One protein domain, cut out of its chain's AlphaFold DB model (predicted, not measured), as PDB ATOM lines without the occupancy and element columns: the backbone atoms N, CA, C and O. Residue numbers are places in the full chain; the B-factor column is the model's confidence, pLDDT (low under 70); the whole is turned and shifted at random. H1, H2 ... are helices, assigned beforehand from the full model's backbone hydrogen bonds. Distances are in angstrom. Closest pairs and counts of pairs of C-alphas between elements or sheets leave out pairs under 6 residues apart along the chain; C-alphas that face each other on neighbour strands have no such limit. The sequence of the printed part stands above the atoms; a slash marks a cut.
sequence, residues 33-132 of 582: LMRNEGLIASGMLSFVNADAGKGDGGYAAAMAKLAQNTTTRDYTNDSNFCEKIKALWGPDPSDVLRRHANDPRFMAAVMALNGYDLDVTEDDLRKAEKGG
ATOM      1  N   LEU A  33      -6.357 -10.629 118.832       51.44
ATOM      2  CA  LEU A  33      -5.487 -11.786 119.034       51.44
ATOM      3  C   LEU A  33      -5.177 -11.964 120.533       51.44
ATOM      4  O   LEU A  33      -5.419 -13.030 121.089       51.44
ATOM      5  N   MET A  34      -4.739 -10.914 121.230       51.16
ATOM      6  CA  MET A  34      -4.372 -11.008 122.651       51.16
ATOM      7  C   MET A  34      -5.573 -11.300 123.570       51.16
ATOM      8  O   MET A  34      -5.402 -11.935 124.601       51.16
ATOM      9  N   ARG A  35      -6.807 -10.917 123.204       51.97
ATOM     10  CA  ARG A  35      -8.023 -11.236 123.988       51.97
ATOM     11  C   ARG A  35      -8.584 -12.647 123.759       51.97
ATOM     12  O   ARG A  35      -9.461 -13.066 124.508       51.97
ATOM     13  N   ASN A  36      -8.097 -13.389 122.761       54.31
ATOM     14  CA  ASN A  36      -8.537 -14.756 122.439       54.31
ATOM     15  C   ASN A  36      -7.504 -15.820 122.865       54.31
ATOM     16  O   ASN A  36      -7.295 -16.811 122.160       54.31
ATOM     17  N   GLU A  37      -6.875 -15.636 124.032       54.03
ATOM     18  CA  GLU A  37      -5.767 -16.466 124.541       54.03
ATOM     19  C   GLU A  37      -6.016 -17.981 124.409       54.03
ATOM     20  O   GLU A  37      -5.146 -18.713 123.944       54.03
ATOM     21  N   GLY A  38      -7.220 -18.462 124.747       54.88
ATOM     22  CA  GLY A  38      -7.561 -19.891 124.677       54.88
ATOM     23  C   GLY A  38      -7.663 -20.461 123.254       54.88
ATOM     24  O   GLY A  38      -7.287 -21.610 123.022       54.88
ATOM     25  N   LEU A  39      -8.129 -19.665 122.288       52.72
ATOM     26  CA  LEU A  39      -8.275 -20.079 120.886       52.72
ATOM     27  C   LEU A  39      -6.934 -20.026 120.146       52.72
ATOM     28  O   LEU A  39      -6.634 -20.897 119.332       52.72
ATOM     29  N   ILE A  40      -6.100 -19.038 120.473       57.78
ATOM     30  CA  ILE A  40      -4.794 -18.842 119.841       57.78
ATOM     31  C   ILE A  40      -3.730 -19.753 120.441       57.78
ATOM     32  O   ILE A  40      -2.964 -20.322 119.671       57.78
ATOM     33  N   ALA A  41      -3.745 -20.022 121.751       59.28
ATOM     34  CA  ALA A  41      -2.929 -21.095 122.314       59.28
ATOM     35  C   ALA A  41      -3.287 -22.448 121.670       59.28
ATOM     36  O   ALA A  41      -2.397 -23.171 121.234       59.28
ATOM     37  N   SER A  42      -4.579 -22.766 121.515       59.94
ATOM     38  CA  SER A  42      -5.015 -24.008 120.857       59.94
ATOM     39  C   SER A  42      -4.557 -24.099 119.391       59.94
ATOM     40  O   SER A  42      -4.055 -25.144 118.977       59.94
ATOM     41  N   GLY A  43      -4.655 -23.003 118.628       61.38
ATOM     42  CA  GLY A  43      -4.168 -22.931 117.247       61.38
ATOM     43  C   GLY A  43      -2.641 -23.021 117.131       61.38
ATOM     44  O   GLY A  43      -2.138 -23.845 116.374       61.38
ATOM     45  N   MET A  44      -1.893 -22.240 117.915       63.56
ATOM     46  CA  MET A  44      -0.420 -22.206 117.899       63.56
ATOM     47  C   MET A  44       0.225 -23.525 118.330       63.56
ATOM     48  O   MET A  44       1.291 -23.892 117.832       63.56
ATOM     49  N   LEU A  45      -0.416 -24.240 119.258       66.56
ATOM     50  CA  LEU A  45       0.033 -25.546 119.729       66.56
ATOM     51  C   LEU A  45      -0.316 -26.678 118.755       66.56
ATOM     52  O   LEU A  45       0.170 -27.791 118.944       66.56
ATOM     53  N   SER A  46      -1.120 -26.430 117.714       68.25
ATOM     54  CA  SER A  46      -1.413 -27.453 116.703       68.25
ATOM     55  C   SER A  46      -0.159 -27.851 115.920       68.25
ATOM     56  O   SER A  46       0.086 -29.043 115.769       68.25
ATOM     57  N   PHE A  47       0.695 -26.893 115.532       65.81
ATOM     58  CA  PHE A  47       1.972 -27.177 114.867       65.81
ATOM     59  C   PHE A  47       2.937 -27.934 115.792       65.81
ATOM     60  O   PHE A  47       3.489 -28.963 115.410       65.81
ATOM     61  N   VAL A  48       3.068 -27.472 117.042       63.75
ATOM     62  CA  VAL A  48       3.927 -28.106 118.057       63.75
ATOM     63  C   VAL A  48       3.501 -29.552 118.321       63.75
ATOM     64  O   VAL A  48       4.360 -30.416 118.438       63.75
ATOM     65  N   ASN A  49       2.196 -29.843 118.363       63.28
ATOM     66  CA  ASN A  49       1.685 -31.201 118.575       63.28
ATOM     67  C   ASN A  49       1.662 -32.073 117.304       63.28
ATOM     68  O   ASN A  49       1.752 -33.292 117.427       63.28
ATOM     69  N   ALA A  50       1.536 -31.489 116.106       59.38
ATOM     70  CA  ALA A  50       1.476 -32.237 114.847       59.38
ATOM     71  C   ALA A  50       2.845 -32.798 114.427       59.38
ATOM     72  O   ALA A  50       2.921 -33.959 114.031       59.38
ATOM     73  N   ASP A  51       3.918 -32.014 114.583       55.41
ATOM     74  CA  ASP A  51       5.300 -32.442 114.299       55.41
ATOM     75  C   ASP A  51       6.023 -33.031 115.534       55.41
ATOM     76  O   ASP A  51       7.192 -33.421 115.457       55.41
ATOM     77  N   ALA A  52       5.346 -33.163 116.685       50.88
ATOM     78  CA  ALA A  52       5.882 -33.821 117.883       50.88
ATOM     79  C   ALA A  52       5.914 -35.358 117.773       50.88
ATOM     80  O   ALA A  52       5.373 -36.089 118.612       50.88
ATOM     81  N   GLY A  53       6.698 -35.865 116.820       54.66
ATOM     82  CA  GLY A  53       7.462 -37.081 117.083       54.66
ATOM     83  C   GLY A  53       8.307 -36.834 118.339       54.66
ATOM     84  O   GLY A  53       9.201 -35.994 118.316       54.66
ATOM     85  N   LYS A  54       7.964 -37.496 119.454       53.34
ATOM     86  CA  LYS A  54       8.452 -37.188 120.816       53.34
ATOM     87  C   LYS A  54       9.957 -37.460 121.005       53.34
ATOM     88  O   LYS A  54      10.337 -38.437 121.646       53.34
ATOM     89  N   GLY A  55      10.805 -36.592 120.461       62.75
ATOM     90  CA  GLY A  55      12.263 -36.650 120.550       62.75
ATOM     91  C   GLY A  55      12.931 -35.428 119.911       62.75
ATOM     92  O   GLY A  55      12.262 -34.578 119.323       62.75
ATOM     93  N   ASP A  56      14.261 -35.345 120.004       67.81
ATOM     94  CA  ASP A  56      15.039 -34.149 119.629       67.81
ATOM     95  C   ASP A  56      14.907 -33.722 118.147       67.81
ATOM     96  O   ASP A  56      15.206 -32.575 117.808       67.81
ATOM     97  N   GLY A  57      14.415 -34.603 117.265       77.31
ATOM     98  CA  GLY A  57      14.205 -34.309 115.842       77.31
ATOM     99  C   GLY A  57      13.210 -33.174 115.570       77.31
ATOM    100  O   GLY A  57      13.466 -32.349 114.692       77.31
ATOM    101  N   GLY A  58      12.122 -33.073 116.345       83.75
ATOM    102  CA  GLY A  58      11.126 -32.002 116.178       83.75
ATOM    103  C   GLY A  58      11.694 -30.618 116.511       83.75
ATOM    104  O   GLY A  58      11.502 -29.660 115.763       83.75
ATOM    105  N   TYR A  59      12.487 -30.532 117.583       88.56
ATOM    106  CA  TYR A  59      13.197 -29.308 117.960       88.56
ATOM    107  C   TYR A  59      14.263 -28.917 116.922       88.56
ATOM    108  O   TYR A  59      14.357 -27.750 116.549       88.56
ATOM    109  N   ALA A  60      15.034 -29.880 116.401       87.31
ATOM    110  CA  ALA A  60      16.036 -29.608 115.369       87.31
ATOM    111  C   ALA A  60      15.409 -29.050 114.074       87.31
ATOM    112  O   ALA A  60      15.905 -28.063 113.525       87.31
ATOM    113  N   ALA A  61      14.287 -29.623 113.621       88.12
ATOM    114  CA  ALA A  61      13.540 -29.127 112.465       88.12
ATOM    115  C   ALA A  61      12.967 -27.716 112.701       88.12
ATOM    116  O   ALA A  61      13.069 -26.848 111.831       88.12
ATOM    117  N   ALA A  62      12.432 -27.454 113.897       89.62
ATOM    118  CA  ALA A  62      11.945 -26.133 114.284       89.62
ATOM    119  C   ALA A  62      13.059 -25.073 114.284       89.62
ATOM    120  O   ALA A  62      12.880 -23.995 113.716       89.62
ATOM    121  N   MET A  63      14.231 -25.380 114.848       93.25
ATOM    122  CA  MET A  63      15.376 -24.463 114.841       93.25
ATOM    123  C   MET A  63      15.904 -24.201 113.424       93.25
ATOM    124  O   MET A  63      16.224 -23.057 113.104       93.25
ATOM    125  N   ALA A  64      15.921 -25.210 112.547       90.62
ATOM    126  CA  ALA A  64      16.269 -25.026 111.137       90.62
ATOM    127  C   ALA A  64      15.278 -24.095 110.408       90.62
ATOM    128  O   ALA A  64      15.701 -23.224 109.648       90.62
ATOM    129  N   LYS A  65      13.971 -24.218 110.683       91.81
ATOM    130  CA  LYS A  65      12.928 -23.324 110.149       91.81
ATOM    131  C   LYS A  65      13.085 -21.885 110.666       91.81
ATOM    132  O   LYS A  65      13.000 -20.942 109.884       91.81
ATOM    133  N   LEU A  66      13.381 -21.707 111.955       92.56
ATOM    134  CA  LEU A  66      13.628 -20.389 112.561       92.56
ATOM    135  C   LEU A  66      14.910 -19.716 112.049       92.56
ATOM    136  O   LEU A  66      14.946 -18.492 111.948       92.56
ATOM    137  N   ALA A  67      15.935 -20.490 111.684       90.06
ATOM    138  CA  ALA A  67      17.163 -19.977 111.073       90.06
ATOM    139  C   ALA A  67      16.964 -19.501 109.617       90.06
ATOM    140  O   ALA A  67      17.776 -18.732 109.100       90.06
ATOM    141  N   GLN A  68      15.889 -19.938 108.951       89.56
ATOM    142  CA  GLN A  68      15.522 -19.504 107.597       89.56
ATOM    143  C   GLN A  68      14.599 -18.272 107.587       89.56
ATOM    144  O   GLN A  68      14.589 -17.538 106.601       89.56
ATOM    145  N   ASN A  69      13.846 -18.014 108.662       89.69
ATOM    146  CA  ASN A  69      13.016 -16.815 108.787       89.69
ATOM    147  C   ASN A  69      13.879 -15.578 109.111       89.69
ATOM    148  O   ASN A  69      14.697 -15.586 110.032       89.69
ATOM    149  N   THR A  70      13.673 -14.493 108.361       85.62
ATOM    150  CA  THR A  70      14.460 -13.250 108.448       85.62
ATOM    151  C   THR A  70      14.383 -12.557 109.803       85.62
ATOM    152  O   THR A  70      15.354 -11.927 110.214       85.62
ATOM    153  N   THR A  71      13.254 -12.685 110.495       86.44
ATOM    154  CA  THR A  71      12.972 -12.010 111.765       86.44
ATOM    155  C   THR A  71      13.537 -12.777 112.960       86.44
ATOM    156  O   THR A  71      13.926 -12.164 113.954       86.44
ATOM    157  N   THR A  72      13.617 -14.111 112.880       90.69
ATOM    158  CA  THR A  72      14.030 -14.973 114.001       90.69
ATOM    159  C   THR A  72      15.452 -15.515 113.905       90.69
ATOM    160  O   THR A  72      16.008 -15.896 114.935       90.69
ATOM    161  N   ARG A  73      16.059 -15.535 112.709       88.25
ATOM    162  CA  ARG A  73      17.399 -16.102 112.467       88.25
ATOM    163  C   ARG A  73      18.463 -15.570 113.422       88.25
ATOM    164  O   ARG A  73      19.241 -16.342 113.967       88.25
ATOM    165  N   ASP A  74      18.495 -14.261 113.649       84.12
ATOM    166  CA  ASP A  74      19.540 -13.642 114.467       84.12
ATOM    167  C   ASP A  74      19.412 -14.031 115.969       84.12
ATOM    168  O   ASP A  74      20.355 -13.846 116.737       84.12
ATOM    169  N   TYR A  75      18.288 -14.638 116.390       88.69
ATOM    170  CA  TYR A  75      18.066 -15.144 117.753       88.69
ATOM    171  C   TYR A  75      18.340 -16.645 117.927       88.69
ATOM    172  O   TYR A  75      18.488 -17.084 119.066       88.69
ATOM    173  N   THR A  76      18.477 -17.445 116.858       89.44
ATOM    174  CA  THR A  76      18.683 -18.909 116.981       89.44
ATOM    175  C   THR A  76      20.023 -19.311 117.609       89.44
ATOM    176  O   THR A  76      20.252 -20.494 117.854       89.44
ATOM    177  N   ASN A  77      20.892 -18.337 117.891       80.56
ATOM    178  CA  ASN A  77      22.178 -18.517 118.566       80.56
ATOM    179  C   ASN A  77      22.154 -18.047 120.043       80.56
ATOM    180  O   ASN A  77      23.109 -18.293 120.781       80.56
ATOM    181  N   ASP A  78      21.083 -17.386 120.508       84.06
ATOM    182  CA  ASP A  78      20.897 -17.014 121.921       84.06
ATOM    183  C   ASP A  78      20.425 -18.244 122.715       84.06
ATOM    184  O   ASP A  78      19.315 -18.734 122.511       84.06
ATOM    185  N   SER A  79      21.242 -18.751 123.651       83.50
ATOM    186  CA  SER A  79      20.877 -19.963 124.405       83.50
ATOM    187  C   SER A  79      19.606 -19.796 125.235       83.50
ATOM    188  O   SER A  79      18.896 -20.775 125.419       83.50
ATOM    189  N   ASN A  80      19.295 -18.586 125.709       86.00
ATOM    190  CA  ASN A  80      18.083 -18.329 126.485       86.00
ATOM    191  C   ASN A  80      16.853 -18.430 125.571       86.00
ATOM    192  O   ASN A  80      15.889 -19.120 125.892       86.00
ATOM    193  N   PHE A  81      16.923 -17.833 124.378       91.94
ATOM    194  CA  PHE A  81      15.906 -18.018 123.343       91.94
ATOM    195  C   PHE A  81      15.749 -19.501 122.960       91.94
ATOM    196  O   PHE A  81      14.637 -20.021 122.990       91.94
ATOM    197  N   CYS A  82      16.848 -20.213 122.697       90.88
ATOM    198  CA  CYS A  82      16.828 -21.642 122.373       90.88
ATOM    199  C   CYS A  82      16.243 -22.507 123.501       90.88
ATOM    200  O   CYS A  82      15.478 -23.425 123.223       90.88
ATOM    201  N   GLU A  83      16.537 -22.208 124.768       91.25
ATOM    202  CA  GLU A  83      15.943 -22.883 125.930       91.25
ATOM    203  C   GLU A  83      14.430 -22.630 126.026       91.25
ATOM    204  O   GLU A  83      13.672 -23.584 126.218       91.25
ATOM    205  N   LYS A  84      13.967 -21.387 125.808       93.31
ATOM    206  CA  LYS A  84      12.529 -21.061 125.737       93.31
ATOM    207  C   LYS A  84      11.831 -21.822 124.608       93.31
ATOM    208  O   LYS A  84      10.763 -22.390 124.827       93.31
ATOM    209  N   ILE A  85      12.427 -21.862 123.412       93.75
ATOM    210  CA  ILE A  85      11.884 -22.613 122.271       93.75
ATOM    211  C   ILE A  85      11.889 -24.114 122.572       93.75
ATOM    212  O   ILE A  85      10.866 -24.764 122.387       93.75
ATOM    213  N   LYS A  86      12.972 -24.671 123.129       92.88
ATOM    214  CA  LYS A  86      13.042 -26.089 123.517       92.88
ATOM    215  C   LYS A  86      11.975 -26.463 124.553       92.88
ATOM    216  O   LYS A  86      11.421 -27.557 124.482       92.88
ATOM    217  N   ALA A  87      11.640 -25.555 125.471       92.44
ATOM    218  CA  ALA A  87      10.585 -25.768 126.459       92.44
ATOM    219  C   ALA A  87       9.180 -25.952 125.841       92.44
ATOM    220  O   ALA A  87       8.337 -26.588 126.472       92.44
ATOM    221  N   LEU A  88       8.932 -25.513 124.596       90.56
ATOM    222  CA  LEU A  88       7.689 -25.817 123.865       90.56
ATOM    223  C   LEU A  88       7.530 -27.310 123.515       90.56
ATOM    224  O   LEU A  88       6.416 -27.746 123.259       90.56
ATOM    225  N   TRP A  89       8.596 -28.115 123.555       87.88
ATOM    226  CA  TRP A  89       8.508 -29.584 123.464       87.88
ATOM    227  C   TRP A  89       8.429 -30.261 124.847       87.88
ATOM    228  O   TRP A  89       8.555 -31.481 124.963       87.88
ATOM    229  N   GLY A  90       8.229 -29.474 125.910       86.00
ATOM    230  CA  GLY A  90       8.008 -29.945 127.276       86.00
ATOM    231  C   GLY A  90       6.579 -30.450 127.543       86.00
ATOM    232  O   GLY A  90       5.732 -30.461 126.651       86.00
ATOM    233  N   PRO A  91       6.283 -30.871 128.789       83.75
ATOM    234  CA  PRO A  91       4.996 -31.473 129.149       83.75
ATOM    235  C   PRO A  91       3.815 -30.486 129.212       83.75
ATOM    236  O   PRO A  91       2.675 -30.929 129.111       83.75
ATOM    237  N   ASP A  92       4.064 -29.180 129.372       87.88
ATOM    238  CA  ASP A  92       3.033 -28.132 129.298       87.88
ATOM    239  C   ASP A  92       3.516 -26.936 128.454       87.88
ATOM    240  O   ASP A  92       4.030 -25.944 128.984       87.88
ATOM    241  N   PRO A  93       3.355 -26.998 127.122       86.75
ATOM    242  CA  PRO A  93       3.722 -25.889 126.249       86.75
ATOM    243  C   PRO A  93       2.758 -24.695 126.355       86.75
ATOM    244  O   PRO A  93       3.111 -23.590 125.947       86.75
ATOM    245  N   SER A  94       1.564 -24.875 126.940       87.25
ATOM    246  CA  SER A  94       0.590 -23.791 127.148       87.25
ATOM    247  C   SER A  94       1.029 -22.840 128.261       87.25
ATOM    248  O   SER A  94       0.739 -21.643 128.215       87.25
ATOM    249  N   ASP A  95       1.682 -23.369 129.293       89.75
ATOM    250  CA  ASP A  95       2.284 -22.595 130.379       89.75
ATOM    251  C   ASP A  95       3.568 -21.884 129.915       89.75
ATOM    252  O   ASP A  95       3.715 -20.680 130.128       89.75
ATOM    253  N   VAL A  96       4.442 -22.566 129.163       90.81
ATOM    254  CA  VAL A  96       5.630 -21.945 128.537       90.81
ATOM    255  C   VAL A  96       5.237 -20.757 127.653       90.81
ATOM    256  O   VAL A  96       5.830 -19.682 127.766       90.81
ATOM    257  N   LEU A  97       4.198 -20.917 126.825       91.38
ATOM    258  CA  LEU A  97       3.698 -19.849 125.964       91.38
ATOM    259  C   LEU A  97       3.145 -18.664 126.773       91.38
ATOM    260  O   LEU A  97       3.479 -17.520 126.473       91.38
ATOM    261  N   ARG A  98       2.394 -18.914 127.856       89.12
ATOM    262  CA  ARG A  98       1.899 -17.857 128.761       89.12
ATOM    263  C   ARG A  98       3.024 -17.109 129.481       89.12
ATOM    264  O   ARG A  98       2.993 -15.884 129.549       89.12
ATOM    265  N   ARG A  99       4.049 -17.812 129.974       91.00
ATOM    266  CA  ARG A  99       5.207 -17.207 130.667       91.00
ATOM    267  C   ARG A  99       6.071 -16.325 129.760       91.00
ATOM    268  O   ARG A  99       6.789 -15.458 130.259       91.00
ATOM    269  N   HIS A 100       6.046 -16.561 128.448       93.44
ATOM    270  CA  HIS A 100       6.905 -15.875 127.478       93.44
ATOM    271  C   HIS A 100       6.142 -15.062 126.422       93.44
ATOM    272  O   HIS A 100       6.776 -14.500 125.533       93.44
ATOM    273  N   ALA A 101       4.824 -14.893 126.576       91.06
ATOM    274  CA  ALA A 101       3.977 -14.094 125.686       91.06
ATOM    275  C   ALA A 101       4.439 -12.630 125.519       91.06
ATOM    276  O   ALA A 101       4.194 -12.013 124.486       91.06
ATOM    277  N   ASN A 102       5.152 -12.087 126.513       91.19
ATOM    278  CA  ASN A 102       5.692 -10.726 126.489       91.19
ATOM    279  C   ASN A 102       7.140 -10.624 125.949       91.19
ATOM    280  O   ASN A 102       7.702  -9.530 125.949       91.19
ATOM    281  N   ASP A 103       7.770 -11.725 125.513       93.88
ATOM    282  CA  ASP A 103       9.030 -11.685 124.751       93.88
ATOM    283  C   ASP A 103       8.684 -11.672 123.248       93.88
ATOM    284  O   ASP A 103       8.281 -12.705 122.703       93.88
ATOM    285  N   PRO A 104       8.819 -10.530 122.545       93.06
ATOM    286  CA  PRO A 104       8.381 -10.423 121.157       93.06
ATOM    287  C   PRO A 104       9.197 -11.319 120.215       93.06
ATOM    288  O   PRO A 104       8.665 -11.763 119.201       93.06
ATOM    289  N   ARG A 105      10.444 -11.670 120.568       94.62
ATOM    290  CA  ARG A 105      11.276 -12.611 119.793       94.62
ATOM    291  C   ARG A 105      10.687 -14.014 119.857       94.62
ATOM    292  O   ARG A 105      10.573 -14.693 118.842       94.62
ATOM    293  N   PHE A 106      10.291 -14.434 121.059       94.94
ATOM    294  CA  PHE A 106       9.647 -15.723 121.291       94.94
ATOM    295  C   PHE A 106       8.291 -15.804 120.580       94.94
ATOM    296  O   PHE A 106       8.010 -16.797 119.913       94.94
ATOM    297  N   MET A 107       7.483 -14.740 120.634       94.50
ATOM    298  CA  MET A 107       6.208 -14.701 119.913       94.50
ATOM    299  C   MET A 107       6.384 -14.719 118.393       94.50
ATOM    300  O   MET A 107       5.669 -15.461 117.722       94.50
ATOM    301  N   ALA A 108       7.361 -13.994 117.842       93.44
ATOM    302  CA  ALA A 108       7.683 -14.076 116.418       93.44
ATOM    303  C   ALA A 108       8.147 -15.479 116.006       93.44
ATOM    304  O   ALA A 108       7.746 -15.973 114.957       93.44
ATOM    305  N   ALA A 109       8.896 -16.175 116.863       94.19
ATOM    306  CA  ALA A 109       9.277 -17.563 116.634       94.19
ATOM    307  C   ALA A 109       8.083 -18.528 116.643       94.19
ATOM    308  O   ALA A 109       7.956 -19.355 115.741       94.19
ATOM    309  N   VAL A 110       7.164 -18.403 117.605       93.81
ATOM    310  CA  VAL A 110       5.928 -19.204 117.627       93.81
ATOM    311  C   VAL A 110       5.074 -18.940 116.378       93.81
ATOM    312  O   VAL A 110       4.549 -19.888 115.789       93.81
ATOM    313  N   MET A 111       4.976 -17.685 115.927       92.19
ATOM    314  CA  MET A 111       4.295 -17.328 114.676       92.19
ATOM    315  C   MET A 111       4.990 -17.941 113.450       92.19
ATOM    316  O   MET A 111       4.325 -18.609 112.655       92.19
ATOM    317  N   ALA A 112       6.315 -17.813 113.338       91.31
ATOM    318  CA  ALA A 112       7.102 -18.326 112.214       91.31
ATOM    319  C   ALA A 112       7.032 -19.859 112.106       91.31
ATOM    320  O   ALA A 112       6.905 -20.411 111.008       91.31
ATOM    321  N   LEU A 113       7.021 -20.569 113.241       91.06
ATOM    322  CA  LEU A 113       6.767 -22.012 113.274       91.06
ATOM    323  C   LEU A 113       5.369 -22.358 112.743       91.06
ATOM    324  O   LEU A 113       5.244 -23.299 111.963       91.06
ATOM    325  N   ASN A 114       4.354 -21.547 113.046       88.38
ATOM    326  CA  ASN A 114       2.999 -21.676 112.498       88.38
ATOM    327  C   ASN A 114       2.833 -21.107 111.067       88.38
ATOM    328  O   ASN A 114       1.736 -21.164 110.517       88.38
ATOM    329  N   GLY A 115       3.903 -20.607 110.434       89.19
ATOM    330  CA  GLY A 115       3.892 -20.110 109.050       89.19
ATOM    331  C   GLY A 115       3.506 -18.636 108.874       89.19
ATOM    332  O   GLY A 115       3.280 -18.210 107.744       89.19
ATOM    333  N   TYR A 116       3.451 -17.858 109.957       89.69
ATOM    334  CA  TYR A 116       3.193 -16.416 109.936       89.69
ATOM    335  C   TYR A 116       4.477 -15.645 110.248       89.69
ATOM    336  O   TYR A 116       5.156 -15.969 111.217       89.69
ATOM    337  N   ASP A 117       4.798 -14.605 109.479       88.12
ATOM    338  CA  ASP A 117       5.884 -13.691 109.847       88.12
ATOM    339  C   ASP A 117       5.341 -12.569 110.742       88.12
ATOM    340  O   ASP A 117       4.257 -12.033 110.495       88.12
ATOM    341  N   LEU A 118       6.079 -12.233 111.799       89.94
ATOM    342  CA  LEU A 118       5.719 -11.186 112.753       89.94
ATOM    343  C   LEU A 118       6.938 -10.297 112.979       89.94
ATOM    344  O   LEU A 118       7.832 -10.670 113.737       89.94
ATOM    345  N   ASP A 119       6.940  -9.121 112.352       86.50
ATOM    346  CA  ASP A 119       7.997  -8.123 112.516       86.50
ATOM    347  C   ASP A 119       8.193  -7.752 113.995       86.50
ATOM    348  O   ASP A 119       7.258  -7.327 114.681       86.50
ATOM    349  N   VAL A 120       9.434  -7.857 114.476       87.38
ATOM    350  CA  VAL A 120       9.840  -7.414 115.817       87.38
ATOM    351  C   VAL A 120      10.680  -6.154 115.681       87.38
ATOM    352  O   VAL A 120      11.801  -6.204 115.174       87.38
ATOM    353  N   THR A 121      10.164  -5.017 116.149       86.19
ATOM    354  CA  THR A 121      10.919  -3.758 116.106       86.19
ATOM    355  C   THR A 121      11.853  -3.611 117.311       86.19
ATOM    356  O   THR A 121      11.621  -4.166 118.389       86.19
ATOM    357  N   GLU A 122      12.898  -2.791 117.162       77.50
ATOM    358  CA  GLU A 122      13.826  -2.460 118.256       77.50
ATOM    359  C   GLU A 122      13.107  -1.834 119.465       77.50
ATOM    360  O   GLU A 122      13.499  -2.044 120.612       77.50
ATOM    361  N   ASP A 123      12.038  -1.071 119.230       81.56
ATOM    362  CA  ASP A 123      11.277  -0.448 120.311       81.56
ATOM    363  C   ASP A 123      10.399  -1.456 121.059       81.56
ATOM    364  O   ASP A 123      10.137  -1.259 122.245       81.56
ATOM    365  N   ASP A 124      10.005  -2.565 120.431       85.94
ATOM    366  CA  ASP A 124       9.317  -3.663 121.116       85.94
ATOM    367  C   ASP A 124      10.290  -4.476 121.974       85.94
ATOM    368  O   ASP A 124       9.978  -4.774 123.130       85.94
ATOM    369  N   LEU A 125      11.514  -4.716 121.481       85.56
ATOM    370  CA  LEU A 125      12.608  -5.276 122.287       85.56
ATOM    371  C   LEU A 125      12.900  -4.399 123.511       85.56
ATOM    372  O   LEU A 125      12.894  -4.895 124.635       85.56
ATOM    373  N   ARG A 126      13.064  -3.082 123.331       79.12
ATOM    374  CA  ARG A 126      13.327  -2.140 124.436       79.12
ATOM    375  C   ARG A 126      12.186  -2.059 125.447       79.12
ATOM    376  O   ARG A 126      12.448  -1.856 126.633       79.12
ATOM    377  N   LYS A 127      10.924  -2.174 125.016       84.75
ATOM    378  CA  LYS A 127       9.770  -2.262 125.933       84.75
ATOM    379  C   LYS A 127       9.827  -3.562 126.739       84.75
ATOM    380  O   LYS A 127       9.659  -3.517 127.956       84.75
ATOM    381  N   ALA A 128      10.118  -4.690 126.090       86.56
ATOM    382  CA  ALA A 128      10.217  -5.994 126.739       86.56
ATOM    383  C   ALA A 128      11.419  -6.102 127.700       86.56
ATOM    384  O   ALA A 128      11.272  -6.655 128.789       86.56
ATOM    385  N   GLU A 129      12.574  -5.519 127.356       84.75
ATOM    386  CA  GLU A 129      13.741  -5.395 128.245       84.75
ATOM    387  C   GLU A 129      13.424  -4.512 129.465       84.75
ATOM    388  O   GLU A 129      13.686  -4.912 130.598       84.75
ATOM    389  N   LYS A 130      12.782  -3.347 129.272       86.69
ATOM    390  CA  LYS A 130      12.338  -2.479 130.385       86.69
ATOM    391  C   LYS A 130      11.315  -3.153 131.304       86.69
ATOM    392  O   LYS A 130      11.301  -2.860 132.496       86.69
ATOM    393  N   GLY A 131      10.473  -4.036 130.765       85.44
ATOM    394  CA  GLY A 131       9.540  -4.868 131.533       85.44
ATOM    395  C   GLY A 131      10.171  -6.113 132.174       85.44
ATOM    396  O   GLY A 131       9.479  -6.841 132.879       85.44
ATOM    397  N   GLY A 132      11.457  -6.393 131.926       86.00
ATOM    398  CA  GLY A 132      12.142  -7.597 132.411       86.00
ATOM    399  C   GLY A 132      11.699  -8.907 131.738       86.00
ATOM    400  O   GLY A 132      12.037  -9.985 132.220       86.00
TER     401      GLY A 132
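What this domain is: This is residues 33 to 132 of the 582 residues of an uncharacterized protein of Pycnococcus provasolii (UniProt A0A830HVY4). H1, the longest helix, packs on H4 at one side of a compact cluster of mostly crossed helices. H5 lies in the middle with H2 and H3 crossing it, while H6 sits at one end, packed on H5 near Pro 104. The 100 printed residues hold six named helices, H1 to H6 in chain order, and no named strand; the class is all helix. The radius of gyration of the C-alphas is 12.8 A, and the spans are 37 by 30 by 22 A.

How they stand to each other: H1, residues 37 to 50, touches H4, residues 93 to 100, with residues 41 to 45 alone, at a steep tilt of 57 degrees; the closest C-alphas, of Ala 41 and Ser 94, are 6.6 A apart. The hub is H5, residues 104 to 113. H1 only just touches it, with 3 pairs of C-alphas within 8 A, the closest being Met 44 and Val 110 at 7.0 A. H2, residues 56 to 68, touches H5 with residues 62 to 66 alone; the closest C-alphas are Leu 66 and Ala 109, 6.6 A. H3, residues 79 to 87, touches H5, closest at the C-alphas of Phe 81 and Phe 106, 7.0 A. H3 and H4 form a helical hairpin at a shallow tilt of 32 degrees, the closest C-alphas being Ala 87 and Val 96, 6.6 A. H6, residues 122 to 130, touches H5, the closest C-alphas being Pro 104 and Leu 125, 6.8 A. Every O i to N i+4 pair is within hydrogen-bond range in H2 to H6, and 8 of 10 in H1.

Where its parts are: H1 is 19.9 A long from C-alpha 37 at (-5.767, -16.466, 124.541), and H2 is 19.0 A. H6 ends at C-alpha 130, (12.338, -2.479, 130.385).

The domain as a whole: The C-alphas farthest apart, of Gly 53 and Lys 130, are 37.4 A apart. The printed part has no cut and no long link. Residues 33 to 56 have pLDDT under 70.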